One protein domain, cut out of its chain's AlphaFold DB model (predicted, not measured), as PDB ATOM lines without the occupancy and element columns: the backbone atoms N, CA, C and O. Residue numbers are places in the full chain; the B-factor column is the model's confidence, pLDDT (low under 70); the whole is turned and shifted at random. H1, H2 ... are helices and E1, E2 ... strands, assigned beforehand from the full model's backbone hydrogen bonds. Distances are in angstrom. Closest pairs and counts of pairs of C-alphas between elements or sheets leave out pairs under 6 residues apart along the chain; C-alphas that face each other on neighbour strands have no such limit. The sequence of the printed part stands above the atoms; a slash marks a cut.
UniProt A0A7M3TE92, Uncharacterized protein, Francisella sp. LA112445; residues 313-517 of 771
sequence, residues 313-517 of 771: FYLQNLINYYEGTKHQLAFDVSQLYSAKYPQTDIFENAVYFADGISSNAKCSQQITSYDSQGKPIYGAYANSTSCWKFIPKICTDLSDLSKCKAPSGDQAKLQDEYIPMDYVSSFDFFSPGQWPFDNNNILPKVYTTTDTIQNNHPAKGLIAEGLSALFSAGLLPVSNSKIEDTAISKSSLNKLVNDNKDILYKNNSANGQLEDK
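This is residues 313 to 517 of the 771 residues of an uncharacterized protein of Francisella sp. LA112445 (UniProt A0A7M3TE92). A curled sheet of four antiparallel strands has the long helix H6 over one face, with the shorter H1 across E2 and E3 on that same face, while small helices and long loops gather round this core. H2, H3 and H5 cluster near one end of the sheet, H4 packs on residues 467 to 472 of H6, and residues 497 to 502 stick out. The printed part has 205 residues with eight named helices and four named strands, in the order H1 E1 H2 E2 E3 H3 E4 H4 H5 H6 H7 H8; the sheet's order is E1 E2 E3 E4. The class is mixed, helices and strands, with under half of the residues in named elements. The whole is compact, with a radius of gyration of the C-alphas of 16.8 A and spans of 46 by 36 by 28 A.

H1, residues 314 to 321, is on the strongly twisted sheet of E1, 330 to 332, E2, 350 to 358, E3, 386 to 394, and E4, 417 to 420. C-alphas 319 and 356 are the closest of H1 and E2, at 5.4 A. N 331 and O 352 are 2.8 A apart between E1 and E2, N 353 and O 391 2.9 A in the hairpin E2 and E3, and N 390 and O 417 2.7 A between E3 and E4. H2, residues 342 to 347, touches H3, residues 409 to 413, with C-alphas 346 and 411 closest at 4.5 A; both only graze the sheet. H6, residues 458 to 472, is on the same face as H1 and touches H4, residues 426 to 430, with C-alphas 468 and 429 closest at 4.5 A. H5, residues 450 to 456, is close to H2 but not clearly touching, at 5.3 A between C-alphas 450 and 343. H7, residues 481 to 484, and H8, residues 490 to 499, are close but not clearly touching, with C-alphas 483 and 496 closest at 7.7 A. Every O i to N i+4 pair is within hydrogen-bond range in H1, H4, H5 and H8, 10 of 11 in H6, 0 of 2 in H2 and 0 of 1 in H3, where 2 of 3 and 2 of 2 O i to N i+3 pairs are; H7 is too short for an i+4 pair.

H1 begins at C-alpha 314 (108.416, 157.774, 164.457). E2 is 25.4 A long, E3 26.2 A, H6 21.6 A and H8 14.2 A. H8 ends at C-alpha 499 (127.230, 173.593, 152.168).

The printed part has no cut. The long links are E2 to E3, E3 to H3 and H4 to H5. Mean pLDDT of the printed part is 76.6; residues 358 to 384, 438 to 448 and 508 to 517 are among those under 70.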
ATOM      1  N   PHE A 313     104.642 157.395 166.708       78.62
ATOM      2  CA  PHE A 313     105.418 156.222 166.288       78.62
ATOM      3  C   PHE A 313     106.365 156.588 165.137       78.62
ATOM      4  O   PHE A 313     106.091 156.286 163.973       78.62
ATOM      5  N   TYR A 314     107.486 157.242 165.458       80.06
ATOM      6  CA  TYR A 314     108.416 157.774 164.457       80.06
ATOM      7  C   TYR A 314     108.836 156.746 163.395       80.06
ATOM      8  O   TYR A 314     108.782 157.045 162.206       80.06
ATOM      9  N   LEU A 315     109.217 155.527 163.794       79.69
ATOM     10  CA  LEU A 315     109.710 154.523 162.848       79.69
ATOM     11  C   LEU A 315     108.640 154.105 161.830       79.69
ATOM     12  O   LEU A 315     108.932 154.008 160.642       79.69
ATOM     13  N   GLN A 316     107.390 153.929 162.267       77.94
ATOM     14  CA  GLN A 316     106.284 153.611 161.361       77.94
ATOM     15  C   GLN A 316     105.976 154.785 160.424       77.94
ATOM     16  O   GLN A 316     105.769 154.585 159.229       77.94
ATOM     17  N   ASN A 317     106.005 156.011 160.949       80.94
ATOM     18  CA  ASN A 317     105.830 157.225 160.156       80.94
ATOM     19  C   ASN A 317     106.932 157.373 159.096       80.94
ATOM     20  O   ASN A 317     106.642 157.698 157.948       80.94
ATOM     21  N   LEU A 318     108.180 157.066 159.455       82.75
ATOM     22  CA  LEU A 318     109.321 157.066 158.544       82.75
ATOM     23  C   LEU A 318     109.180 155.996 157.450       82.75
ATOM     24  O   LEU A 318     109.486 156.267 156.292       82.75
ATOM     25  N   ILE A 319     108.697 154.794 157.787       81.38
ATOM     26  CA  ILE A 319     108.434 153.738 156.798       81.38
ATOM     27  C   ILE A 319     107.377 154.199 155.791       81.38
ATOM     28  O   ILE A 319     107.606 154.098 154.588       81.38
ATOM     29  N   ASN A 320     106.264 154.749 156.284       80.31
ATOM     30  CA  ASN A 320     105.168 155.246 155.451       80.31
ATOM     31  C   ASN A 320     105.605 156.424 154.565       80.31
ATOM     32  O   ASN A 320     105.102 156.578 153.452       80.31
ATOM     33  N   TYR A 321     106.541 157.253 155.042       82.25
ATOM     34  CA  TYR A 321     107.074 158.389 154.289       82.25
ATOM     35  C   TYR A 321     107.730 157.950 152.975       82.25
ATOM     36  O   TYR A 321     107.492 158.553 151.936       82.25
ATOM     37  N   TYR A 322     108.495 156.859 152.986       84.94
ATOM     38  CA  TYR A 322     109.180 156.357 151.789       84.94
ATOM     39  C   TYR A 322     108.384 155.309 151.000       84.94
ATOM     40  O   TYR A 322     108.921 154.704 150.073       84.94
ATOM     41  N   GLU A 323     107.115 155.072 151.337       84.38
ATOM     42  CA  GLU A 323     106.302 154.065 150.658       84.38
ATOM     43  C   GLU A 323     105.876 154.496 149.247       84.38
ATOM     44  O   GLU A 323     105.340 155.591 149.033       84.38
ATOM     45  N   GLY A 324     106.073 153.603 148.270       70.81
ATOM     46  CA  GLY A 324     105.553 153.767 146.912       70.81
ATOM     47  C   GLY A 324     106.254 154.865 146.111       70.81
ATOM     48  O   GLY A 324     105.626 155.502 145.266       70.81
ATOM     49  N   THR A 325     107.546 155.096 146.362       64.31
ATOM     50  CA  THR A 325     108.410 156.079 145.668       64.31
ATOM     51  C   THR A 325     108.001 157.555 145.789       64.31
ATOM     52  O   THR A 325     108.478 158.382 145.017       64.31
ATOM     53  N   LYS A 326     107.142 157.918 146.752       69.56
ATOM     54  CA  LYS A 326     106.710 159.319 146.955       69.56
ATOM     55  C   LYS A 326     107.868 160.267 147.267       69.56
ATOM     56  O   LYS A 326     107.839 161.416 146.842       69.56
ATOM     57  N   HIS A 327     108.860 159.758 147.993       80.38
ATOM     58  CA  HIS A 327     110.063 160.468 148.402       80.38
ATOM     59  C   HIS A 327     111.288 159.640 148.045       80.38
ATOM     60  O   HIS A 327     111.255 158.407 148.101       80.38
ATOM     61  N   GLN A 328     112.363 160.320 147.664       85.31
ATOM     62  CA  GLN A 328     113.567 159.669 147.177       85.31
ATOM     63  C   GLN A 328     114.628 159.611 148.275       85.31
ATOM     64  O   GLN A 328     114.986 160.616 148.880       85.31
ATOM     65  N   LEU A 329     115.152 158.411 148.506       90.44
ATOM     66  CA  LEU A 329     116.351 158.178 149.297       90.44
ATOM     67  C   LEU A 329     117.233 157.207 148.515       90.44
ATOM     68  O   LEU A 329     116.783 156.125 148.135       90.44
ATOM     69  N   ALA A 330     118.467 157.611 148.232       92.88
ATOM     70  CA  ALA A 330     119.363 156.886 147.343       92.88
ATOM     71  C   ALA A 330     120.761 156.769 147.951       92.88
ATOM     72  O   ALA A 330     121.270 157.742 148.493       92.88
ATOM     73  N   PHE A 331     121.399 155.606 147.828       93.69
ATOM     74  CA  PHE A 331     122.739 155.339 148.358       93.69
ATOM     75  C   PHE A 331     123.697 154.994 147.225       93.69
ATOM     76  O   PHE A 331     123.464 154.042 146.482       93.69
ATOM     77  N   ASP A 332     124.774 155.762 147.099       93.50
ATOM     78  CA  ASP A 332     125.860 155.484 146.164       93.50
ATOM     79  C   ASP A 332     126.793 154.426 146.762       93.50
ATOM     80  O   ASP A 332     127.472 154.656 147.765       93.50
ATOM     81  N   VAL A 333     126.826 153.253 146.128       91.44
ATOM     82  CA  VAL A 333     127.674 152.123 146.534       91.44
ATOM     83  C   VAL A 333     128.853 151.916 145.587       91.44
ATOM     84  O   VAL A 333     129.569 150.920 145.695       91.44
ATOM     85  N   SER A 334     129.102 152.864 144.679       88.75
ATOM     86  CA  SER A 334     130.186 152.779 143.696       88.75
ATOM     87  C   SER A 334     131.574 152.704 144.327       88.75
ATOM     88  O   SER A 334     132.514 152.257 143.682       88.75
ATOM     89  N   GLN A 335     131.730 153.032 145.612       86.38
ATOM     90  CA  GLN A 335     132.986 152.804 146.332       86.38
ATOM     91  C   GLN A 335     133.381 151.320 146.464       86.38
ATOM     92  O   GLN A 335     134.539 151.027 146.758       86.38
ATOM     93  N   LEU A 336     132.453 150.382 146.233       86.75
ATOM     94  CA  LEU A 336     132.757 148.949 146.151       86.75
ATOM     95  C   LEU A 336     133.465 148.571 144.843       86.75
ATOM     96  O   LEU A 336     134.083 147.507 144.770       86.75
ATOM     97  N   TYR A 337     133.391 149.425 143.819       88.94
ATOM     98  CA  TYR A 337     134.079 149.224 142.553       88.94
ATOM     99  C   TYR A 337     135.591 149.416 142.706       88.94
ATOM    100  O   TYR A 337     136.088 150.407 143.244       88.94
ATOM    101  N   SER A 338     136.351 148.474 142.158       85.56
ATOM    102  CA  SER A 338     137.794 148.572 142.047       85.56
ATOM    103  C   SER A 338     138.272 147.924 140.757       85.56
ATOM    104  O   SER A 338     138.225 146.708 140.617       85.56
ATOM    105  N   ALA A 339     138.894 148.712 139.878       85.44
ATOM    106  CA  ALA A 339     139.523 148.203 138.653       85.44
ATOM    107  C   ALA A 339     140.614 147.134 138.903       85.44
ATOM    108  O   ALA A 339     141.034 146.434 137.986       85.44
ATOM    109  N   LYS A 340     141.103 146.996 140.147       84.25
ATOM    110  CA  LYS A 340     142.022 145.918 140.548       84.25
ATOM    111  C   LYS A 340     141.327 144.548 140.610       84.25
ATOM    112  O   LYS A 340     141.997 143.519 140.543       84.25
ATOM    113  N   TYR A 341     140.011 144.541 140.777       82.19
ATOM    114  CA  TYR A 341     139.181 143.384 141.068       82.19
ATOM    115  C   TYR A 341     137.988 143.366 140.094       82.19
ATOM    116  O   TYR A 341     136.916 143.840 140.467       82.19
ATOM    117  N   PRO A 342     138.144 142.821 138.869       86.06
ATOM    118  CA  PRO A 342     137.124 142.881 137.806       86.06
ATOM    119  C   PRO A 342     135.722 142.399 138.215       86.06
ATOM    120  O   PRO A 342     134.702 142.883 137.752       86.06
ATOM    121  N   GLN A 343     135.635 141.462 139.155       83.44
ATOM    122  CA  GLN A 343     134.383 140.994 139.751       83.44
ATOM    123  C   GLN A 343     133.558 142.103 140.436       83.44
ATOM    124  O   GLN A 343     132.363 141.919 140.650       83.44
ATOM    125  N   THR A 344     134.180 143.231 140.787       87.44
ATOM    126  CA  THR A 344     133.527 144.403 141.393       87.44
ATOM    127  C   THR A 344     132.990 145.399 140.366       87.44
ATOM    128  O   THR A 344     132.293 146.332 140.758       87.44
ATOM    129  N   ASP A 345     133.233 145.180 139.067       89.88
ATOM    130  CA  ASP A 345     132.706 146.004 137.966       89.88
ATOM    131  C   ASP A 345     131.174 146.100 138.017       89.88
ATOM    132  O   ASP A 345     130.585 147.103 137.615       89.88
ATOM    133  N   ILE A 346     130.510 145.104 138.617       90.62
ATOM    134  CA  ILE A 346     129.061 145.135 138.823       90.62
ATOM    135  C   ILE A 346     128.588 146.355 139.638       90.62
ATOM    136  O   ILE A 346     127.445 146.771 139.478       90.62
ATOM    137  N   PHE A 347     129.446 146.939 140.484       92.31
ATOM    138  CA  PHE A 347     129.135 148.107 141.316       92.31
ATOM    139  C   PHE A 347     129.500 149.446 140.670       92.31
ATOM    140  O   PHE A 347     129.265 150.492 141.276       92.31
ATOM    141  N   GLU A 348     130.073 149.454 139.466       92.25
ATOM    142  CA  GLU A 348     130.439 150.699 138.796       92.25
ATOM    143  C   GLU A 348     129.199 151.594 138.601       92.25
ATOM    144  O   GLU A 348     128.232 151.219 137.934       92.25
ATOM    145  N   ASN A 349     129.219 152.785 139.209       92.56
ATOM    146  CA  ASN A 349     128.105 153.744 139.220       92.56
ATOM    147  C   ASN A 349     126.761 153.181 139.736       92.56
ATOM    148  O   ASN A 349     125.688 153.651 139.341       92.56
ATOM    149  N   ALA A 350     126.809 152.160 140.595       94.31
ATOM    150  CA  ALA A 350     125.620 151.565 141.187       94.31
ATOM    151  C   ALA A 350     125.072 152.429 142.334       94.31
ATOM    152  O   ALA A 350     125.796 152.809 143.256       94.31
ATOM    153  N   VAL A 351     123.764 152.689 142.291       95.50
ATOM    154  CA  VAL A 351     123.011 153.442 143.298       95.50
ATOM    155  C   VAL A 351     121.777 152.652 143.707       95.50
ATOM    156  O   VAL A 351     121.042 152.150 142.861       95.50
ATOM    157  N   TYR A 352     121.529 152.563 145.008       94.38
ATOM    158  CA  TYR A 352     120.406 151.832 145.581       94.38
ATOM    159  C   TYR A 352     119.314 152.789 146.056       94.38
ATOM    160  O   TYR A 352     119.564 153.631 146.915       94.38
ATOM    161  N   PHE A 353     118.103 152.648 145.517       92.81
ATOM    162  CA  PHE A 353     116.944 153.482 145.852       92.81
ATOM    163  C   PHE A 353     116.064 152.793 146.886       92.81
ATOM    164  O   PHE A 353     115.649 151.658 146.658       92.81
ATOM    165  N   ALA A 354     115.768 153.475 147.989       90.69
ATOM    166  CA  ALA A 354     114.855 152.976 149.004       90.69
ATOM    167  C   ALA A 354     113.399 153.026 148.511       90.69
ATOM    168  O   ALA A 354     112.966 154.003 147.902       90.69
ATOM    169  N   ASP A 355     112.655 151.975 148.821       86.62
ATOM    170  CA  ASP A 355     111.213 151.858 148.658       86.62
ATOM    171  C   ASP A 355     110.651 151.255 149.949       86.62
ATOM    172  O   ASP A 355     110.992 150.129 150.339       86.62
ATOM    173  N   GLY A 356     109.845 152.042 150.660       80.50
ATOM    174  CA  GLY A 356     109.144 151.591 151.850       80.50
ATOM    175  C   GLY A 356     108.050 150.603 151.464       80.50
ATOM    176  O   GLY A 356     107.220 150.896 150.612       80.50
ATOM    177  N   ILE A 357     108.031 149.428 152.087       77.06
ATOM    178  CA  ILE A 357     107.015 148.413 151.825       77.06
ATOM    179  C   ILE A 357     106.281 148.109 153.129       77.06
ATOM    180  O   ILE A 357     106.826 147.439 154.011       77.06
ATOM    181  N   SER A 358     105.033 148.568 153.238       69.62
ATOM    182  CA  SER A 358     104.137 148.172 154.325       69.62
ATOM    183  C   SER A 358     103.313 146.941 153.920       69.62
ATOM    184  O   SER A 358     102.844 146.822 152.788       69.62
ATOM    185  N   SER A 359     103.103 145.992 154.838       64.06
ATOM    186  CA  SER A 359     102.107 144.910 154.721       64.06
ATOM    187  C   SER A 359     102.201 143.989 153.483       64.06
ATOM    188  O   SER A 359     101.190 143.525 152.956       64.06
ATOM    189  N   ASN A 360     103.414 143.670 153.017       62.59
ATOM    190  CA  ASN A 360     103.637 142.826 151.834       62.59
ATOM    191  C   ASN A 360     104.153 141.423 152.193       62.59
ATOM    192  O   ASN A 360     105.152 141.297 152.896       62.59
ATOM    193  N   ALA A 361     103.575 140.374 151.593       60.69
ATOM    194  CA  ALA A 361     104.071 138.994 151.694       60.69
ATOM    195  C   ALA A 361     105.541 138.829 151.243       60.69
ATOM    196  O   ALA A 361     106.209 137.876 151.636       60.69
ATOM    197  N   LYS A 362     106.069 139.763 150.436       59.94
ATOM    198  CA  LYS A 362     107.489 139.812 150.050       59.94
ATOM    199  C   LYS A 362     108.426 140.179 151.206       59.94
ATOM    200  O   LYS A 362     109.580 139.772 151.160       59.94
ATOM    201  N   CYS A 363     107.943 140.882 152.236       61.31
ATOM    202  CA  CYS A 363     108.693 141.089 153.481       61.31
ATOM    203  C   CYS A 363     108.683 139.826 154.372       61.31
ATOM    204  O   CYS A 363     109.358 139.807 155.395       61.31
ATOM    205  N   SER A 364     107.943 138.772 153.995       55.53
ATOM    206  CA  SER A 364     107.574 137.641 154.859       55.53
ATOM    207  C   SER A 364     108.060 136.275 154.332       55.53
ATOM    208  O   SER A 364     107.315 135.295 154.360       55.53
ATOM    209  N   GLN A 365     109.301 136.159 153.841       56.06
ATOM    210  CA  GLN A 365     109.886 134.835 153.558       56.06
ATOM    211  C   GLN A 365     110.540 134.258 154.810       56.06
ATOM    212  O   GLN A 365     111.634 134.671 155.146       56.06
ATOM    213  N   GLN A 366     109.894 133.291 155.465       49.72
ATOM    214  CA  GLN A 366     110.340 132.666 156.716       49.72
ATOM    215  C   GLN A 366     111.843 132.311 156.734       49.72
ATOM    216  O   GLN A 366     112.321 131.607 155.847       49.72
ATOM    217  N   ILE A 367     112.563 132.722 157.788       53.91
ATOM    218  CA  ILE A 367     113.932 132.259 158.067       53.91
ATOM    219  C   ILE A 367     113.911 130.736 158.208       53.91
ATOM    220  O   ILE A 367     113.390 130.203 159.189       53.91
ATOM    221  N   THR A 368     114.451 130.030 157.214       45.41
ATOM    222  CA  THR A 368     114.428 128.560 157.164       45.41
ATOM    223  C   THR A 368     115.618 127.919 157.873       45.41
ATOM    224  O   THR A 368     115.578 126.726 158.167       45.41
ATOM    225  N   SER A 369     116.681 128.681 158.157       50.53
ATOM    226  CA  SER A 369     117.885 128.172 158.818       50.53
ATOM    227  C   SER A 369     118.718 129.280 159.469       50.53
ATOM    228  O   SER A 369     118.676 130.440 159.057       50.53
ATOM    229  N   TYR A 370     119.476 128.892 160.494       54.16
ATOM    230  CA  TYR A 370     120.396 129.746 161.239       54.16
ATOM    231  C   TYR A 370     121.800 129.140 161.213       54.16
ATOM    232  O   TYR A 370     121.944 127.917 161.136       54.16
ATOM    233  N   ASP A 371     122.829 129.978 161.283       49.50
ATOM    234  CA  ASP A 371     124.199 129.526 161.487       49.50
ATOM    235  C   ASP A 371     124.429 129.040 162.934       49.50
ATOM    236  O   ASP A 371     123.550 129.093 163.800       49.50
ATOM    237  N   SER A 372     125.642 128.562 163.221       41.56
ATOM    238  CA  SER A 372     126.029 128.085 164.556       41.56
ATOM    239  C   SER A 372     126.014 129.168 165.645       41.56
ATOM    240  O   SER A 372     126.184 128.844 166.817       41.56
ATOM    241  N   GLN A 373     125.854 130.441 165.274       41.09
ATOM    242  CA  GLN A 373     125.742 131.591 166.173       41.09
ATOM    243  C   GLN A 373     124.282 132.053 166.329       41.09
ATOM    244  O   GLN A 373     124.023 133.031 167.027       41.09
ATOM    245  N   GLY A 374     123.323 131.357 165.704       45.62
ATOM    246  CA  GLY A 374     121.911 131.729 165.725       45.62
ATOM    247  C   GLY A 374     121.573 132.907 164.808       45.62
ATOM    248  O   GLY A 374     120.520 133.516 164.991       45.62
ATOM    249  N   LYS A 375     122.434 133.250 163.837       50.62
ATOM    250  CA  LYS A 375     122.171 134.297 162.837       50.62
ATOM    251  C   LYS A 375     121.446 133.702 161.625       50.62
ATOM    252  O   LYS A 375     121.773 132.581 161.239       50.62
ATOM    253  N   PRO A 376     120.468 134.397 161.018       50.94
ATOM    254  CA  PRO A 376     119.792 133.906 159.817       50.94
ATOM    255  C   PRO A 376     120.807 133.634 158.700       50.94
ATOM    256  O   PRO A 376     121.642 134.492 158.415       50.94
ATOM    257  N   ILE A 377     120.742 132.467 158.055       53.41
ATOM    258  CA  ILE A 377     121.554 132.210 156.857       53.41
ATOM    259  C   ILE A 377     121.003 133.103 155.731       53.41
ATOM    260  O   ILE A 377     119.811 133.043 155.421       53.41
ATOM    261  N   TYR A 378     121.854 133.982 155.184       49.88
ATOM    262  CA  TYR A 378     121.484 135.027 154.217       49.88
ATOM    263  C   TYR A 378     120.650 134.476 153.044       49.88
ATOM    264  O   TYR A 378     120.948 133.413 152.499       49.88
ATOM    265  N   GLY A 379     119.598 135.217 152.674       45.69
ATOM    266  CA  GLY A 379     118.616 134.847 151.644       45.69
ATOM    267  C   GLY A 379     117.199 134.581 152.171       45.69
ATOM    268  O   GLY A 379     116.270 134.497 151.374       45.69
ATOM    269  N   ALA A 380     117.011 134.497 153.493       46.69
ATOM    270  CA  ALA A 380     115.697 134.408 154.129       46.69
ATOM    271  C   ALA A 380     115.434 135.643 155.011       46.69
ATOM    272  O   ALA A 380     116.251 135.999 155.864       46.69
ATOM    273  N   TYR A 381     114.315 136.327 154.778       54.97
ATOM    274  CA  TYR A 381     113.952 137.552 155.493       54.97
ATOM    275  C   TYR A 381     113.252 137.207 156.818       54.97
ATOM    276  O   TYR A 381     112.746 136.108 157.011       54.97
ATOM    277  N   ALA A 382     113.233 138.111 157.798       55.62
ATOM    278  CA  ALA A 382     112.400 137.875 158.979       55.62
ATOM    279  C   ALA A 382     110.922 137.750 158.561       55.62
ATOM    280  O   ALA A 382     110.548 138.225 157.492       55.62
ATOM    281  N   ASN A 383     110.060 137.149 159.390       62.56
ATOM    282  CA  ASN A 383     108.612 137.286 159.198       62.56
ATOM    283  C   ASN A 383     108.213 138.723 159.574       62.56
ATOM    284  O   ASN A 383     107.722 138.973 160.675       62.56
ATOM    285  N   SER A 384     108.582 139.659 158.705       68.62
ATOM    286  CA  SER A 384     108.429 141.092 158.875       68.62
ATOM    287  C   SER A 384     107.132 141.531 158.219       68.62
ATOM    288  O   SER A 384     106.778 141.069 157.128       68.62
ATOM    289  N   THR A 385     106.412 142.419 158.899       71.19
ATOM    290  CA  THR A 385     105.211 143.056 158.346       71.19
ATOM    291  C   THR A 385     105.533 144.357 157.612       71.19
ATOM    292  O   THR A 385     104.694 144.820 156.840       71.19
ATOM    293  N   SER A 386     106.737 144.914 157.803       75.75
ATOM    294  CA  SER A 386     107.183 146.185 157.219       75.75
ATOM    295  C   SER A 386     108.690 146.175 156.947       75.75
ATOM    296  O   SER A 386     109.497 146.067 157.871       75.75
ATOM    297  N   CYS A 387     109.093 146.360 155.689       79.25
ATOM    298  CA  CYS A 387     110.500 146.353 155.293       79.25
ATOM    299  C   CYS A 387     110.849 147.494 154.331       79.25
ATOM    300  O   CYS A 387     109.995 148.017 153.618       79.25
ATOM    301  N   TRP A 388     112.119 147.890 154.310       86.62
ATOM    302  CA  TRP A 388     112.677 148.742 153.266       86.62
ATOM    303  C   TRP A 388     113.371 147.880 152.238       86.62
ATOM    304  O   TRP A 388     114.240 147.073 152.576       86.62
ATOM    305  N   LYS A 389     112.965 148.067 150.987       87.00
ATOM    306  CA  LYS A 389     113.587 147.462 149.824       87.00
ATOM    307  C   LYS A 389     114.501 148.488 149.176       87.00
ATOM    308  O   LYS A 389     114.084 149.607 148.909       87.00
ATOM    309  N   PHE A 390     115.724 148.095 148.871       90.56
ATOM    310  CA  PHE A 390     116.695 148.923 148.179       90.56
ATOM    311  C   PHE A 390     116.930 148.353 146.788       90.56
ATOM    312  O   PHE A 390     117.434 147.241 146.639       90.56
ATOM    313  N   ILE A 391     116.544 149.122 145.777       92.19
ATOM    314  CA  ILE A 391     116.518 148.697 144.380       92.19
ATOM    315  C   ILE A 391     117.762 149.248 143.675       92.19
ATOM    316  O   ILE A 391     117.901 150.475 143.595       92.19
ATOM    317  N   PRO A 392     118.650 148.394 143.136       94.88
ATOM    318  CA  PRO A 392     119.818 148.858 142.404       94.88
ATOM    319  C   PRO A 392     119.422 149.517 141.082       94.88
ATOM    320  O   PRO A 392     118.579 149.021 140.332       94.88
ATOM    321  N   LYS A 393     120.095 150.617 140.758       95.88
ATOM    322  CA  LYS A 393     120.096 151.276 139.452       95.88
ATOM    323  C   LYS A 393     121.512 151.717 139.103       95.88
ATOM    324  O   LYS A 393     122.361 151.862 139.976       95.88
ATOM    325  N   ILE A 394     121.747 151.965 137.822       95.62
ATOM    326  CA  ILE A 394     123.020 152.450 137.296       95.62
ATOM    327  C   ILE A 394     122.839 153.892 136.846       95.62
ATOM    328  O   ILE A 394     121.953 154.192 136.039       95.62
ATOM    329  N   CYS A 395     123.666 154.784 137.384       93.44
ATOM    330  CA  CYS A 395     123.543 156.221 137.185       93.44
ATOM    331  C   CYS A 395     124.744 156.748 136.403       93.44
ATOM    332  O   CYS A 395     125.861 156.763 136.899       93.44
ATOM    333  N   THR A 396     124.531 157.246 135.188       87.44
ATOM    334  CA  THR A 396     125.610 157.901 134.425       87.44
ATOM    335  C   THR A 396     125.990 159.274 134.988       87.44
ATOM    336  O   THR A 396     127.001 159.844 134.593       87.44
ATOM    337  N   ASP A 397     125.148 159.822 135.865       85.19
ATOM    338  CA  ASP A 397     125.283 161.135 136.483       85.19
ATOM    339  C   ASP A 397     124.683 161.078 137.896       85.19
ATOM    340  O   ASP A 397     123.469 160.981 138.056       85.19
ATOM    341  N   LEU A 398     125.534 161.099 138.925       82.69
ATOM    342  CA  LEU A 398     125.104 161.038 140.331       82.69
ATOM    343  C   LEU A 398     124.480 162.350 140.831       82.69
ATOM    344  O   LEU A 398     123.966 162.383 141.946       82.69
ATOM    345  N   SER A 399     124.535 163.421 140.030       79.38
ATOM    346  CA  SER A 399     123.884 164.700 140.332       79.38
ATOM    347  C   SER A 399     122.465 164.810 139.772       79.38
ATOM    348  O   SER A 399     121.768 165.776 140.065       79.38
ATOM    349  N   ASP A 400     122.034 163.825 138.979       86.12
ATOM    350  CA  ASP A 400     120.696 163.761 138.399       86.12
ATOM    351  C   ASP A 400     120.162 162.328 138.478       86.12
ATOM    352  O   ASP A 400     120.280 161.520 137.547       86.12
ATOM    353  N   LEU A 401     119.548 162.015 139.619       89.25
ATOM    354  CA  LEU A 401     119.043 160.675 139.916       89.25
ATOM    355  C   LEU A 401     117.905 160.233 138.985       89.25
ATOM    356  O   LEU A 401     117.622 159.035 138.887       89.25
ATOM    357  N   SER A 402     117.279 161.161 138.253       87.69
ATOM    358  CA  SER A 402     116.255 160.834 137.254       87.69
ATOM    359  C   SER A 402     116.831 160.073 136.051       87.69
ATOM    360  O   SER A 402     116.119 159.318 135.387       87.69
ATOM    361  N   LYS A 403     118.143 160.205 135.798       89.44
ATOM    362  CA  LYS A 403     118.856 159.501 134.721       89.44
ATOM    363  C   LYS A 403     119.278 158.078 135.090       89.44
ATOM    364  O   LYS A 403     119.805 157.367 134.231       89.44
ATOM    365  N   CYS A 404     119.062 157.646 136.330       94.12
ATOM    366  CA  CYS A 404     119.408 156.302 136.773       94.12
ATOM    367  C   CYS A 404     118.485 155.251 136.145       94.12
ATOM    368  O   CYS A 404     117.258 155.361 136.200       94.12
ATOM    369  N   LYS A 405     119.067 154.193 135.576       95.62
ATOM    370  CA  LYS A 405     118.336 153.140 134.851       95.62
ATOM    371  C   LYS A 405     118.472 151.785 135.528       95.62
ATOM    372  O   LYS A 405     119.372 151.573 136.335       95.62
ATOM    373  N   ALA A 406     117.582 150.860 135.176       95.06
ATOM    374  CA  ALA A 406     117.708 149.472 135.603       95.06
ATOM    375  C   ALA A 406     119.076 148.895 135.171       95.06
ATOM    376  O   ALA A 406     119.526 149.196 134.059       95.06
ATOM    377  N   PRO A 407     119.732 148.082 136.019       94.06
ATOM    378  CA  PRO A 407     120.991 147.441 135.667       94.06
ATOM    379  C   PRO A 407     120.858 146.548 134.427       94.06
ATOM    380  O   PRO A 407     119.807 145.963 134.170       94.06
ATOM    381  N   SER A 408     121.936 146.437 133.652       92.50
ATOM    382  CA  SER A 408     121.993 145.609 132.441       92.50
ATOM    383  C   SER A 408     123.353 144.916 132.319       92.50
ATOM    384  O   SER A 408     124.283 145.242 133.055       92.50
ATOM    385  N   GLY A 409     123.474 143.932 131.423       90.69
ATOM    386  CA  GLY A 409     124.706 143.147 131.291       90.69
ATOM    387  C   GLY A 409     125.064 142.430 132.597       90.69
ATOM    388  O   GLY A 409     124.186 141.885 133.263       90.69
ATOM    389  N   ASP A 410     126.337 142.461 132.994       84.62
ATOM    390  CA  ASP A 410     126.781 141.862 134.259       84.62
ATOM    391  C   ASP A 410     126.197 142.552 135.499       84.62
ATOM    392  O   ASP A 410     126.005 141.899 136.524       84.62
ATOM    393  N   GLN A 411     125.825 143.832 135.406       90.44
ATOM    394  CA  GLN A 411     125.193 144.559 136.510       90.44
ATOM    395  C   GLN A 411     123.764 144.072 136.786       90.44
ATOM    396  O   GLN A 411     123.251 144.288 137.880       90.44
ATOM    397  N   ALA A 412     123.128 143.342 135.858       89.94
ATOM    398  CA  ALA A 412     121.839 142.682 136.101       89.94
ATOM    399  C   ALA A 412     121.906 141.599 137.201       89.94
ATOM    400  O   ALA A 412     120.874 141.100 137.639       89.94
ATOM    401  N   LYS A 413     123.117 141.237 137.651       86.81
ATOM    402  CA  LYS A 413     123.369 140.349 138.794       86.81
ATOM    403  C   LYS A 413     123.244 141.050 140.152       86.81
ATOM    404  O   LYS A 413     123.250 140.350 141.166       86.81
ATOM    405  N   LEU A 414     123.172 142.385 140.189       87.62
ATOM    406  CA  LEU A 414     122.873 143.126 141.414       87.62
ATOM    407  C   LEU A 414     121.490 142.720 141.922       87.62
ATOM    408  O   LEU A 414     120.531 142.646 141.155       87.62
ATOM    409  N   GLN A 415     121.401 142.454 143.218       83.81
ATOM    410  CA  GLN A 415     120.163 142.038 143.862       83.81
ATOM    411  C   GLN A 415     119.557 143.205 144.634       83.81
ATOM    412  O   GLN A 415     120.269 144.122 145.056       83.81
ATOM    413  N   ASP A 416     118.240 143.150 144.808       85.81
ATOM    414  CA  ASP A 416     117.543 144.003 145.761       85.81
ATOM    415  C   ASP A 416     118.051 143.701 147.178       85.81
ATOM    416  O   ASP A 416     118.159 142.534 147.558       85.81
ATOM    417  N   GLU A 417     118.306 144.739 147.971       85.44
ATOM    418  CA  GLU A 417     118.639 144.582 149.389       85.44
ATOM    419  C   GLU A 417     117.412 144.860 150.252       85.44
ATOM    420  O   GLU A 417     116.578 145.698 149.912       85.44
ATOM    421  N   TYR A 418     117.292 144.172 151.388       80.75
ATOM    422  CA  TYR A 418     116.158 144.360 152.291       80.75
ATOM    423  C   TYR A 418     116.600 144.541 153.738       80.75
ATOM    424  O   TYR A 418     117.479 143.834 154.259       80.75
ATOM    425  N   ILE A 419     115.918 145.469 154.402       82.94
ATOM    426  CA  ILE A 419     116.041 145.737 155.831       82.94
ATOM    427  C   ILE A 419     114.640 145.617 156.456       82.94
ATOM    428  O   ILE A 419     113.757 146.404 156.112       82.94
ATOM    429  N   PRO A 420     114.399 144.638 157.349       79.12
ATOM    430  CA  PRO A 420     113.127 144.493 158.054       79.12
ATOM    431  C   PRO A 420     113.024 145.561 159.147       79.12
ATOM    432  O   PRO A 420     113.627 145.446 160.216       79.12
ATOM    433  N   MET A 421     112.310 146.643 158.844       79.12
ATOM    434  CA  MET A 421     112.324 147.865 159.649       79.12
ATOM    435  C   MET A 421     111.617 147.692 160.996       79.12
ATOM    436  O   MET A 421     111.983 148.347 161.961       79.12
ATOM    437  N   ASP A 422     110.672 146.763 161.104       73.00
ATOM    438  CA  ASP A 422     110.014 146.365 162.357       73.00
ATOM    439  C   ASP A 422     110.952 145.686 163.376       73.00
ATOM    440  O   ASP A 422     110.614 145.584 164.559       73.00
ATOM    441  N   TYR A 423     112.147 145.269 162.948       72.62
ATOM    442  CA  TYR A 423     113.190 144.736 163.828       72.62
ATOM    443  C   TYR A 423     114.325 145.729 164.105       72.62
ATOM    444  O   TYR A 423     115.212 145.415 164.900       72.62
ATOM    445  N   VAL A 424     114.310 146.907 163.474       79.00
ATOM    446  CA  VAL A 424     115.316 147.949 163.699       79.00
ATOM    447  C   VAL A 424     115.019 148.654 165.023       79.00
ATOM    448  O   VAL A 424     113.969 149.263 165.221       79.00
ATOM    449  N   SER A 425     115.956 148.566 165.955       76.94
ATOM    450  CA  SER A 425     115.936 149.242 167.250       76.94
ATOM    451  C   SER A 425     116.695 150.575 167.210       76.94
ATOM    452  O   SER A 425     117.406 150.884 166.255       76.94
ATOM    453  N   SER A 426     116.589 151.374 168.278       78.75
ATOM    454  CA  SER A 426     117.446 152.557 168.456       78.75
ATOM    455  C   SER A 426     118.930 152.209 168.478       78.75
ATOM    456  O   SER A 426     119.742 152.969 167.954       78.75
ATOM    457  N   PHE A 427     119.283 151.057 169.050       78.00
ATOM    458  CA  PHE A 427     120.665 150.601 169.092       78.00
ATOM    459  C   PHE A 427     121.218 150.338 167.692       78.00
ATOM    460  O   PHE A 427     122.355 150.698 167.429       78.00
ATOM    461  N   ASP A 428     120.418 149.800 166.768       80.31
ATOM    462  CA  ASP A 428     120.883 149.550 165.400       80.31
ATOM    463  C   ASP A 428     121.272 150.857 164.693       80.31
ATOM    464  O   ASP A 428     122.278 150.904 163.996       80.31
ATOM    465  N   PHE A 429     120.544 151.951 164.930       84.69
ATOM    466  CA  PHE A 429     120.911 153.254 164.374       84.69
ATOM    467  C   PHE A 429     122.083 153.929 165.091       84.69
ATOM    468  O   PHE A 429     122.940 154.500 164.418       84.69
ATOM    469  N   PHE A 430     122.131 153.903 166.426       83.56
ATOM    470  CA  PHE A 430     123.173 154.604 167.193       83.56
ATOM    471  C   PHE A 430     124.488 153.818 167.301       83.56
ATOM    472  O   PHE A 430     125.557 154.406 167.463       83.56
ATOM    473  N   SER A 431     124.409 152.495 167.191       77.94
ATOM    474  CA  SER A 431     125.508 151.543 167.346       77.94
ATOM    475  C   SER A 431     125.358 150.347 166.388       77.94
ATOM    476  O   SER A 431     125.264 149.194 166.829       77.94
ATOM    477  N   PRO A 432     125.335 150.593 165.072       73.75
ATOM    478  CA  PRO A 432     125.238 149.536 164.069       73.75
ATOM    479  C   PRO A 432     126.361 148.503 164.226       73.75
ATOM    480  O   PRO A 432     127.467 148.813 164.673       73.75
ATOM    481  N   GLY A 433     126.077 147.254 163.856       66.25
ATOM    482  CA  GLY A 433     126.990 146.120 164.068       66.25
ATOM    483  C   GLY A 433     126.295 144.823 164.479       66.25
ATOM    484  O   GLY A 433     126.950 143.799 164.656       66.25
ATOM    485  N   GLN A 434     124.970 144.854 164.606       67.44
ATOM    486  CA  GLN A 434     124.127 143.681 164.784       67.44
ATOM    487  C   GLN A 434     123.005 143.680 163.745       67.44
ATOM    488  O   GLN A 434     122.728 144.682 163.085       67.44
ATOM    489  N   TRP A 435     122.336 142.540 163.607       68.00
ATOM    490  CA  TRP A 435     121.208 142.403 162.697       68.00
ATOM    491  C   TRP A 435     120.051 143.329 163.136       68.00
ATOM    492  O   TRP A 435     119.756 143.365 164.334       68.00
ATOM    493  N   PRO A 436     119.368 144.038 162.210       69.50
ATOM    494  CA  PRO A 436     119.403 143.877 160.748       69.50
ATOM    495  C   PRO A 436     120.459 144.703 159.992       69.50
ATOM    496  O   PRO A 436     120.562 144.549 158.771       69.50
ATOM    497  N   PHE A 437     121.244 145.530 160.687       76.94
ATOM    498  CA  PHE A 437     122.358 146.326 160.142       76.94
ATOM    499  C   PHE A 437     123.713 145.596 160.237       76.94
ATOM    500  O   PHE A 437     124.764 146.230 160.235       76.94
ATOM    501  N   ASP A 438     123.707 144.264 160.372       66.69
ATOM    502  CA  ASP A 438     124.937 143.487 160.523       66.69
ATOM    503  C   ASP A 438     125.773 143.544 159.237       66.69
ATOM    504  O   ASP A 438     125.308 143.181 158.152       66.69
ATOM    505  N   ASN A 439     127.026 143.959 159.414       55.62
ATOM    506  CA  ASN A 439     128.041 144.171 158.393       55.62
ATOM    507  C   ASN A 439     129.016 142.986 158.256       55.62
ATOM    508  O   ASN A 439     130.025 143.114 157.559       55.62
ATOM    509  N   ASN A 440     128.746 141.834 158.889       45.56
ATOM    510  CA  ASN A 440     129.657 140.677 158.962       45.56
ATOM    511  C   ASN A 440     130.143 140.110 157.609       45.56
ATOM    512  O   ASN A 440     131.047 139.277 157.598       45.56
ATOM    513  N   ASN A 441     129.629 140.598 156.476       44.34
ATOM    514  CA  ASN A 441     130.041 140.199 155.133       44.34
ATOM    515  C   ASN A 441     130.598 141.330 154.239       44.34
ATOM    516  O   ASN A 441     130.905 141.072 153.075       44.34
ATOM    517  N   ILE A 442     130.822 142.559 154.740       40.41
ATOM    518  CA  ILE A 442     131.441 143.620 153.909       40.41
ATOM    519  C   ILE A 442     132.859 143.222 153.460       40.41
ATOM    520  O   ILE A 442     133.322 143.681 152.417       40.41
ATOM    521  N   LEU A 443     133.546 142.316 154.165       40.53
ATOM    522  CA  LEU A 443     134.927 141.961 153.841       40.53
ATOM    523  C   LEU A 443     135.226 140.458 153.994       40.53
ATOM    524  O   LEU A 443     135.935 140.074 154.931       40.53
ATOM    525  N   PRO A 444     134.891 139.578 153.030       39.41
ATOM    526  CA  PRO A 444     135.902 138.590 152.698       39.41
ATOM    527  C   PRO A 444     137.133 139.389 152.245       39.41
ATOM    528  O   PRO A 444     137.045 140.253 151.375       39.41
ATOM    529  N   LYS A 445     138.297 139.117 152.843       41.62
ATOM    530  CA  LYS A 445     139.580 139.783 152.530       41.62
ATOM    531  C   LYS A 445     139.942 139.796 151.031       41.62
ATOM    532  O   LYS A 445     140.898 140.469 150.659       41.62
ATOM    533  N   VAL A 446     139.197 139.081 150.186       50.44
ATOM    534  CA  VAL A 446     139.180 139.180 148.728       50.44
ATOM    535  C   VAL A 446     137.764 138.811 148.250       50.44
ATOM    536  O   VAL A 446     137.310 137.703 148.530       50.44
ATOM    537  N   TYR A 447     137.069 139.674 147.502       59.44
ATOM    538  CA  TYR A 447     135.942 139.225 146.674       59.44
ATOM    539  C   TYR A 447     136.520 138.270 145.634       59.44
ATOM    540  O   TYR A 447     137.179 138.727 144.716       59.44
ATOM    541  N   THR A 448     136.410 136.956 145.781       58.00
ATOM    542  CA  THR A 448     137.098 136.040 144.852       58.00
ATOM    543  C   THR A 448     136.304 135.804 143.569       58.00
ATOM    544  O   THR A 448     136.897 135.486 142.543       58.00
ATOM    545  N   THR A 449     134.978 135.975 143.614       71.06
ATOM    546  CA  THR A 449     134.044 135.759 142.496       71.06
ATOM    547  C   THR A 449     132.805 136.651 142.632       71.06
ATOM    548  O   THR A 449     132.503 137.131 143.728       71.06
ATOM    549  N   THR A 450     132.055 136.839 141.540       70.62
ATOM    550  CA  THR A 450     130.746 137.517 141.555       70.62
ATOM    551  C   THR A 450     129.738 136.803 142.462       70.62
ATOM    552  O   THR A 450     129.040 137.465 143.222       70.62
ATOM    553  N   ASP A 451     129.731 135.468 142.484       72.06
ATOM    554  CA  ASP A 451     128.848 134.681 143.360       72.06
ATOM    555  C   ASP A 451     129.145 134.944 144.845       72.06
ATOM    556  O   ASP A 451     128.247 135.043 145.678       72.06
ATOM    557  N   THR A 452     130.424 135.122 145.194       69.06
ATOM    558  CA  THR A 452     130.823 135.481 146.564       69.06
ATOM    559  C   THR A 452     130.364 136.888 146.939       69.06
ATOM    560  O   THR A 452     130.040 137.121 148.096       69.06
ATOM    561  N   ILE A 453     130.314 137.829 145.992       70.06
ATOM    562  CA  ILE A 453     129.744 139.163 146.229       70.06
ATOM    563  C   ILE A 453     128.238 139.055 146.485       70.06
ATOM    564  O   ILE A 453     127.751 139.633 147.452       70.06
ATOM    565  N   GLN A 454     127.523 138.286 145.660       68.44
ATOM    566  CA  GLN A 454     126.081 138.090 145.801       68.44
ATOM    567  C   GLN A 454     125.714 137.469 147.150       68.44
ATOM    568  O   GLN A 454     124.815 137.963 147.808       68.44
ATOM    569  N   ASN A 455     126.459 136.462 147.611       67.62
ATOM    570  CA  ASN A 455     126.199 135.828 148.908       67.62
ATOM    571  C   ASN A 455     126.517 136.735 150.110       67.62
ATOM    572  O   ASN A 455     126.008 136.515 151.207       67.62
ATOM    573  N   ASN A 456     127.389 137.728 149.920       66.94
ATOM    574  CA  ASN A 456     127.888 138.585 150.991       66.94
ATOM    575  C   ASN A 456     127.179 139.942 151.082       66.94
ATOM    576  O   ASN A 456     127.346 140.628 152.086       66.94
ATOM    577  N   HIS A 457     126.393 140.331 150.075       72.75
ATOM    578  CA  HIS A 457     125.586 141.557 150.095       72.75
ATOM    579  C   HIS A 457     126.349 142.822 150.567       72.75
ATOM    580  O   HIS A 457     125.858 143.558 151.426       72.75
ATOM    581  N   PRO A 458     127.559 143.130 150.048       77.12
ATOM    582  CA  PRO A 458     128.380 144.229 150.572       77.12
ATOM    583  C   PRO A 458     127.724 145.614 150.417       77.12
ATOM    584  O   PRO A 458     128.012 146.519 151.199       77.12
ATOM    585  N   ALA A 459     126.806 145.779 149.456       84.56
ATOM    586  CA  ALA A 459     126.020 147.001 149.283       84.56
ATOM    587  C   ALA A 459     125.125 147.296 150.497       84.56
ATOM    588  O   ALA A 459     125.021 148.450 150.912       84.56
ATOM    589  N   LYS A 460     124.542 146.258 151.114       83.38
ATOM    590  CA  LYS A 460     123.714 146.392 152.320       83.38
ATOM    591  C   LYS A 460     124.471 147.061 153.462       83.38
ATOM    592  O   LYS A 460     123.894 147.867 154.184       83.38
ATOM    593  N   GLY A 461     125.756 146.751 153.589       80.88
ATOM    594  CA  GLY A 461     126.617 147.336 154.603       80.88
ATOM    595  C   GLY A 461     126.767 148.849 154.469       80.88
ATOM    596  O   GLY A 461     126.522 149.585 155.417       80.88
ATOM    597  N   LEU A 462     127.064 149.326 153.257       86.00
ATOM    598  CA  LEU A 462     127.166 150.762 152.974       86.00
ATOM    599  C   LEU A 462     125.832 151.497 153.125       86.00
ATOM    600  O   LEU A 462     125.796 152.646 153.566       86.00
ATOM    601  N   ILE A 463     124.730 150.833 152.767       89.12
ATOM    602  CA  ILE A 463     123.380 151.351 152.995       89.12
ATOM    603  C   ILE A 463     123.135 151.502 154.502       89.12
ATOM    604  O   ILE A 463     122.703 152.563 154.942       89.12
ATOM    605  N   ALA A 464     123.447 150.481 155.305       87.19
ATOM    606  CA  ALA A 464     123.292 150.523 156.758       87.19
ATOM    607  C   ALA A 464     124.156 151.620 157.408       87.19
ATOM    608  O   ALA A 464     123.672 152.338 158.284       87.19
ATOM    609  N   GLU A 465     125.393 151.801 156.936       86.94
ATOM    610  CA  GLU A 465     126.283 152.888 157.360       86.94
ATOM    611  C   GLU A 465     125.663 154.268 157.107       86.94
ATOM    612  O   GLU A 465     125.503 155.071 158.032       86.94
ATOM    613  N   GLY A 466     125.230 154.521 155.868       89.94
ATOM    614  CA  GLY A 466     124.593 155.782 155.498       89.94
ATOM    615  C   GLY A 466     123.281 156.027 156.249       89.94
ATOM    616  O   GLY A 466     123.017 157.150 156.677       89.94
ATOM    617  N   LEU A 467     122.469 154.988 156.465       90.69
ATOM    618  CA  LEU A 467     121.233 155.074 157.248       90.69
ATOM    619  C   LEU A 467     121.488 155.447 158.704       90.69
ATOM    620  O   LEU A 467     120.807 156.324 159.234       90.69
ATOM    621  N   SER A 468     122.463 154.800 159.343       90.00
ATOM    622  CA  SER A 468     122.862 155.107 160.716       90.00
ATOM    623  C   SER A 468     123.353 156.549 160.845       90.00
ATOM    624  O   SER A 468     122.921 157.246 161.766       90.00
ATOM    625  N   ALA A 469     124.159 157.035 159.893       91.00
ATOM    626  CA  ALA A 469     124.628 158.418 159.880       91.00
ATOM    627  C   ALA A 469     123.482 159.425 159.698       91.00
ATOM    628  O   ALA A 469     123.314 160.325 160.524       91.00
ATOM    629  N   LEU A 470     122.643 159.253 158.670       91.06
ATOM    630  CA  LEU A 470     121.502 160.140 158.411       91.06
ATOM    631  C   LEU A 470     120.525 160.168 159.594       91.06
ATOM    632  O   LEU A 470     120.060 161.236 159.993       91.06
ATOM    633  N   PHE A 471     120.220 159.006 160.174       90.31
ATOM    634  CA  PHE A 471     119.336 158.910 161.329       90.31
ATOM    635  C   PHE A 471     119.936 159.598 162.558       90.31
ATOM    636  O   PHE A 471     119.292 160.461 163.160       90.31
ATOM    637  N   SER A 472     121.170 159.238 162.929       90.19
ATOM    638  CA  SER A 472     121.831 159.748 164.136       90.19
ATOM    639  C   SER A 472     121.980 161.265 164.098       90.19
ATOM    640  O   SER A 472     121.858 161.917 165.137       90.19
ATOM    641  N   ALA A 473     122.146 161.819 162.896       90.00
ATOM    642  CA  ALA A 473     122.282 163.243 162.636       90.00
ATOM    643  C   ALA A 473     120.958 164.000 162.435       90.00
ATOM    644  O   ALA A 473     120.980 165.205 162.199       90.00
ATOM    645  N   GLY A 474     119.800 163.334 162.522       88.44
ATOM    646  CA  GLY A 474     118.487 163.978 162.368       88.44
ATOM    647  C   GLY A 474     118.134 164.388 160.937       88.44
ATOM    648  O   GLY A 474     117.317 165.282 160.734       88.44
ATOM    649  N   LEU A 475     118.736 163.737 159.939       87.50
ATOM    650  CA  LEU A 475     118.485 163.986 158.517       87.50
ATOM    651  C   LEU A 475     117.380 163.094 157.929       87.50
ATOM    652  O   LEU A 475     116.985 163.300 156.784       87.50
ATOM    653  N   LEU A 476     116.869 162.129 158.701       86.56
ATOM    654  CA  LEU A 476     115.675 161.350 158.365       86.56
ATOM    655  C   LEU A 476     114.436 161.894 159.109       86.56
ATOM    656  O   LEU A 476     114.576 162.280 160.274       86.56
ATOM    657  N   PRO A 477     113.243 161.895 158.477       82.81
ATOM    658  CA  PRO A 477     113.026 161.740 157.030       82.81
ATOM    659  C   PRO A 477     113.737 162.841 156.235       82.81
ATOM    660  O   PRO A 477     113.901 163.964 156.711       82.81
ATOM    661  N   VAL A 478     114.151 162.531 155.013       76.56
ATOM    662  CA  VAL A 478     114.760 163.526 154.144       76.56
ATOM    663  C   VAL A 478     113.668 164.473 153.666       76.56
ATOM    664  O   VAL A 478     112.712 164.043 153.044       76.56
ATOM    665  N   SER A 479     113.808 165.760 153.967       68.56
ATOM    666  CA  SER A 479     112.822 166.795 153.620       68.56
ATOM    667  C   SER A 479     113.424 168.003 152.918       68.56
ATOM    668  O   SER A 479     112.736 168.940 152.511       68.56
ATOM    669  N   ASN A 480     114.743 167.981 152.785       71.12
ATOM    670  CA  ASN A 480     115.514 168.953 152.050       71.12
ATOM    671  C   ASN A 480     115.682 168.419 150.628       71.12
ATOM    672  O   ASN A 480     116.321 167.383 150.444       71.12
ATOM    673  N   SER A 481     115.150 169.140 149.639       73.12
ATOM    674  CA  SER A 481     115.192 168.730 148.230       73.12
ATOM    675  C   SER A 481     116.610 168.426 147.741       73.12
ATOM    676  O   SER A 481     116.812 167.494 146.979       73.12
ATOM    677  N   LYS A 482     117.633 169.122 148.264       79.06
ATOM    678  CA  LYS A 482     119.033 168.834 147.912       79.06
ATOM    679  C   LYS A 482     119.459 167.419 148.296       79.06
ATOM    680  O   LYS A 482     120.328 166.859 147.642       79.06
ATOM    681  N   ILE A 483     118.918 166.878 149.385       78.56
ATOM    682  CA  ILE A 483     119.238 165.529 149.857       78.56
ATOM    683  C   ILE A 483     118.449 164.494 149.050       78.56
ATOM    684  O   ILE A 483     119.031 163.481 148.682       78.56
ATOM    685  N   GLU A 484     117.174 164.760 148.734       83.75
ATOM    686  CA  GLU A 484     116.365 163.885 147.863       83.75
ATOM    687  C   GLU A 484     117.020 163.714 146.480       83.75
ATOM    688  O   GLU A 484     117.042 162.610 145.937       83.75
ATOM    689  N   ASP A 485     117.643 164.780 145.966       85.12
ATOM    690  CA  ASP A 485     118.344 164.802 144.677       85.12
ATOM    691  C   ASP A 485     119.790 164.258 144.735       85.12
ATOM    692  O   ASP A 485     120.495 164.253 143.725       85.12
ATOM    693  N   THR A 486     120.271 163.810 145.901       87.75
ATOM    694  CA  THR A 486     121.665 163.378 146.092       87.75
ATOM    695  C   THR A 486     121.760 161.877 146.347       87.75
ATOM    696  O   THR A 486     121.175 161.354 147.293       87.75
ATOM    697  N   ALA A 487     122.589 161.171 145.571       91.75
ATOM    698  CA  ALA A 487     123.010 159.824 145.951       91.75
ATOM    699  C   ALA A 487     123.957 159.907 147.161       91.75
ATOM    700  O   ALA A 487     125.047 160.488 147.090       91.75
ATOM    701  N   ILE A 488     123.526 159.355 148.293       91.12
ATOM    702  CA  ILE A 488     124.221 159.444 149.573       91.12
ATOM    703  C   ILE A 488     125.469 158.564 149.553       91.12
ATOM    704  O   ILE A 488     125.398 157.346 149.416       91.12
ATOM    705  N   SER A 489     126.613 159.207 149.739       89.88
ATOM    706  CA  SER A 489     127.912 158.622 150.051       89.88
ATOM    707  C   SER A 489     128.582 159.491 151.109       89.88
ATOM    708  O   SER A 489     128.181 160.636 151.331       89.88
ATOM    709  N   LYS A 490     129.668 158.999 151.712       87.06
ATOM    710  CA  LYS A 490     130.504 159.808 152.612       87.06
ATOM    711  C   LYS A 490     130.901 161.148 151.978       87.06
ATOM    712  O   LYS A 490     130.833 162.189 152.616       87.06
ATOM    713  N   SER A 491     131.267 161.157 150.692       86.88
ATOM    714  CA  SER A 491     131.656 162.398 150.011       86.88
ATOM    715  C   SER A 491     130.483 163.353 149.792       86.88
ATOM    716  O   SER A 491     130.651 164.561 149.974       86.88
ATOM    717  N   SER A 492     129.330 162.856 149.339       88.06
ATOM    718  CA  SER A 492     128.191 163.722 149.019       88.06
ATOM    719  C   SER A 492     127.534 164.272 150.283       88.06
ATOM    720  O   SER A 492     127.206 165.459 150.329       88.06
ATOM    721  N   LEU A 493     127.453 163.461 151.340       86.69
ATOM    722  CA  LEU A 493     126.916 163.875 152.629       86.69
ATOM    723  C   LEU A 493     127.818 164.909 153.316       86.69
ATOM    724  O   LEU A 493     127.330 165.966 153.711       86.69
ATOM    725  N   ASN A 494     129.138 164.693 153.333       85.44
ATOM    726  CA  ASN A 494     130.098 165.692 153.817       85.44
ATOM    727  C   ASN A 494     129.957 167.026 153.083       85.44
ATOM    728  O   ASN A 494     129.971 168.094 153.697       85.44
ATOM    729  N   LYS A 495     129.825 166.989 151.753       85.94
ATOM    730  CA  LYS A 495     129.629 168.202 150.954       85.94
ATOM    731  C   LYS A 495     128.331 168.911 151.344       85.94
ATOM    732  O   LYS A 495     128.344 170.114 151.574       85.94
ATOM    733  N   LEU A 496     127.233 168.171 151.459       84.38
ATOM    734  CA  LEU A 496     125.935 168.712 151.844       84.38
ATOM    735  C   LEU A 496     125.973 169.382 153.227       84.38
ATOM    736  O   LEU A 496     125.465 170.494 153.368       84.38
ATOM    737  N   VAL A 497     126.569 168.738 154.231       84.19
ATOM    738  CA  VAL A 497     126.694 169.297 155.586       84.19
ATOM    739  C   VAL A 497     127.509 170.590 155.567       84.19
ATOM    740  O   VAL A 497     127.077 171.604 156.114       84.19
ATOM    741  N   ASN A 498     128.641 170.599 154.860       82.38
ATOM    742  CA  ASN A 498     129.482 171.789 154.724       82.38
ATOM    743  C   ASN A 498     128.777 172.940 153.986       82.38
ATOM    744  O   ASN A 498     128.908 174.103 154.378       82.38
ATOM    745  N   ASP A 499     127.998 172.620 152.950       83.38
ATOM    746  CA  ASP A 499     127.230 173.593 152.168       83.38
ATOM    747  C   ASP A 499     126.028 174.155 152.959       83.38
ATOM    748  O   ASP A 499     125.509 175.219 152.616       83.38
ATOM    749  N   ASN A 500     125.570 173.472 154.018       76.38
ATOM    750  CA  ASN A 500     124.392 173.862 154.796       76.38
ATOM    751  C   ASN A 500     124.662 173.744 156.310       76.38
ATOM    752  O   ASN A 500     124.231 172.802 156.967       76.38
ATOM    753  N   LYS A 501     125.324 174.757 156.882       65.06
ATOM    754  CA  LYS A 501     125.848 174.785 158.267       65.06
ATOM    755  C   LYS A 501     124.848 174.545 159.416       65.06
ATOM    756  O   LYS A 501     125.273 174.531 160.564       65.06
ATOM    757  N   ASP A 502     123.552 174.396 159.143       76.62
ATOM    758  CA  ASP A 502     122.501 174.268 160.163       76.62
ATOM    759  C   ASP A 502     121.482 173.149 159.865       76.62
ATOM    760  O   ASP A 502     120.337 173.218 160.303       76.62
ATOM    761  N   ILE A 503     121.862 172.123 159.092       80.31
ATOM    762  CA  ILE A 503     120.945 171.011 158.762       80.31
ATOM    763  C   ILE A 503     120.973 169.864 159.774       80.31
ATOM    764  O   ILE A 503     120.029 169.082 159.829       80.31
ATOM    765  N   LEU A 504     122.045 169.751 160.559       89.00
ATOM    766  CA  LEU A 504     122.239 168.640 161.484       89.00
ATOM    767  C   LEU A 504     121.467 168.844 162.790       89.00
ATOM    768  O   LEU A 504     121.356 169.956 163.310       89.00
ATOM    769  N   TYR A 505     120.991 167.733 163.347       88.38
ATOM    770  CA  TYR A 505     120.375 167.636 164.667       88.38
ATOM    771  C   TYR A 505     119.169 168.564 164.860       88.38
ATOM    772  O   TYR A 505     118.946 169.126 165.943       88.38
ATOM    773  N   LYS A 506     118.381 168.732 163.796       82.81
ATOM    774  CA  LYS A 506     117.153 169.521 163.804       82.81
ATOM    775  C   LYS A 506     115.931 168.630 163.932       82.81
ATOM    776  O   LYS A 506     115.850 167.543 163.373       82.81
ATOM    777  N   ASN A 507     114.951 169.160 164.647       76.62
ATOM    778  CA  ASN A 507     113.591 168.654 164.628       76.62
ATOM    779  C   ASN A 507     113.050 168.782 163.198       76.62
ATOM    780  O   ASN A 507     112.950 169.896 162.682       76.62
ATOM    781  N   ASN A 508     112.757 167.659 162.545       69.44
ATOM    782  CA  ASN A 508     112.472 167.622 161.113       69.44
ATOM    783  C   ASN A 508     111.140 166.924 160.831       69.44
ATOM    784  O   ASN A 508     111.073 165.715 160.661       69.44
ATOM    785  N   SER A 509     110.065 167.694 160.706       58.50
ATOM    786  CA  SER A 509     108.725 167.156 160.450       58.50
ATOM    787  C   SER A 509     108.451 166.807 158.986       58.50
ATOM    788  O   SER A 509     107.306 166.888 158.552       58.50
ATOM    789  N   ALA A 510     109.472 166.537 158.175       58.97
ATOM    790  CA  ALA A 510     109.339 166.448 156.724       58.97
ATOM    791  C   ALA A 510     108.542 167.600 156.087       58.97
ATOM    792  O   ALA A 510     107.527 167.376 155.436       58.97
ATOM    793  N   ASN A 511     108.922 168.856 156.347       50.47
ATOM    794  CA  ASN A 511     108.149 170.035 155.913       50.47
ATOM    795  C   ASN A 511     106.676 170.042 156.388       50.47
ATOM    796  O   ASN A 511     105.815 170.648 155.759       50.47
ATOM    797  N   GLY A 512     106.381 169.375 157.509       53.47
ATOM    798  CA  GLY A 512     105.030 169.261 158.072       53.47
ATOM    799  C   GLY A 512     104.251 168.032 157.599       53.47
ATOM    800  O   GLY A 512     103.084 167.903 157.950       53.47
ATOM    801  N   GLN A 513     104.875 167.140 156.822       57.88
ATOM    802  CA  GLN A 513     104.271 165.882 156.374       57.88
ATOM    803  C   GLN A 513     104.359 164.753 157.407       57.88
ATOM    804  O   GLN A 513     103.573 163.813 157.340       57.88
ATOM    805  N   LEU A 514     105.276 164.846 158.373       62.22
ATOM    806  CA  LEU A 514     105.204 164.054 159.594       62.22
ATOM    807  C   LEU A 514     104.551 164.885 160.700       62.22
ATOM    808  O   LEU A 514     104.951 166.022 160.952       62.22
ATOM    809  N   GLU A 515     103.565 164.301 161.383       57.50
ATOM    810  CA  GLU A 515     102.938 164.914 162.564       57.50
ATOM    811  C   GLU A 515     103.949 165.106 163.711       57.50
ATOM    812  O   GLU A 515     103.829 166.041 164.503       57.50
ATOM    813  N   ASP A 516     104.977 164.256 163.770       61.91
ATOM    814  CA  ASP A 516     106.043 164.329 164.765       61.91
ATOM    815  C   ASP A 516     107.167 165.282 164.337       61.91
ATOM    816  O   ASP A 516     107.665 165.232 163.211       61.91
ATOM    817  N   LYS A 517     107.604 166.131 165.270       66.56
ATOM    818  CA  LYS A 517     108.728 167.063 165.098       66.56
ATOM    819  C   LYS A 517     110.005 166.574 165.781       66.56
ATOM    820  O   LYS A 517     111.065 167.129 165.512       66.56
TER     821      LYS A 517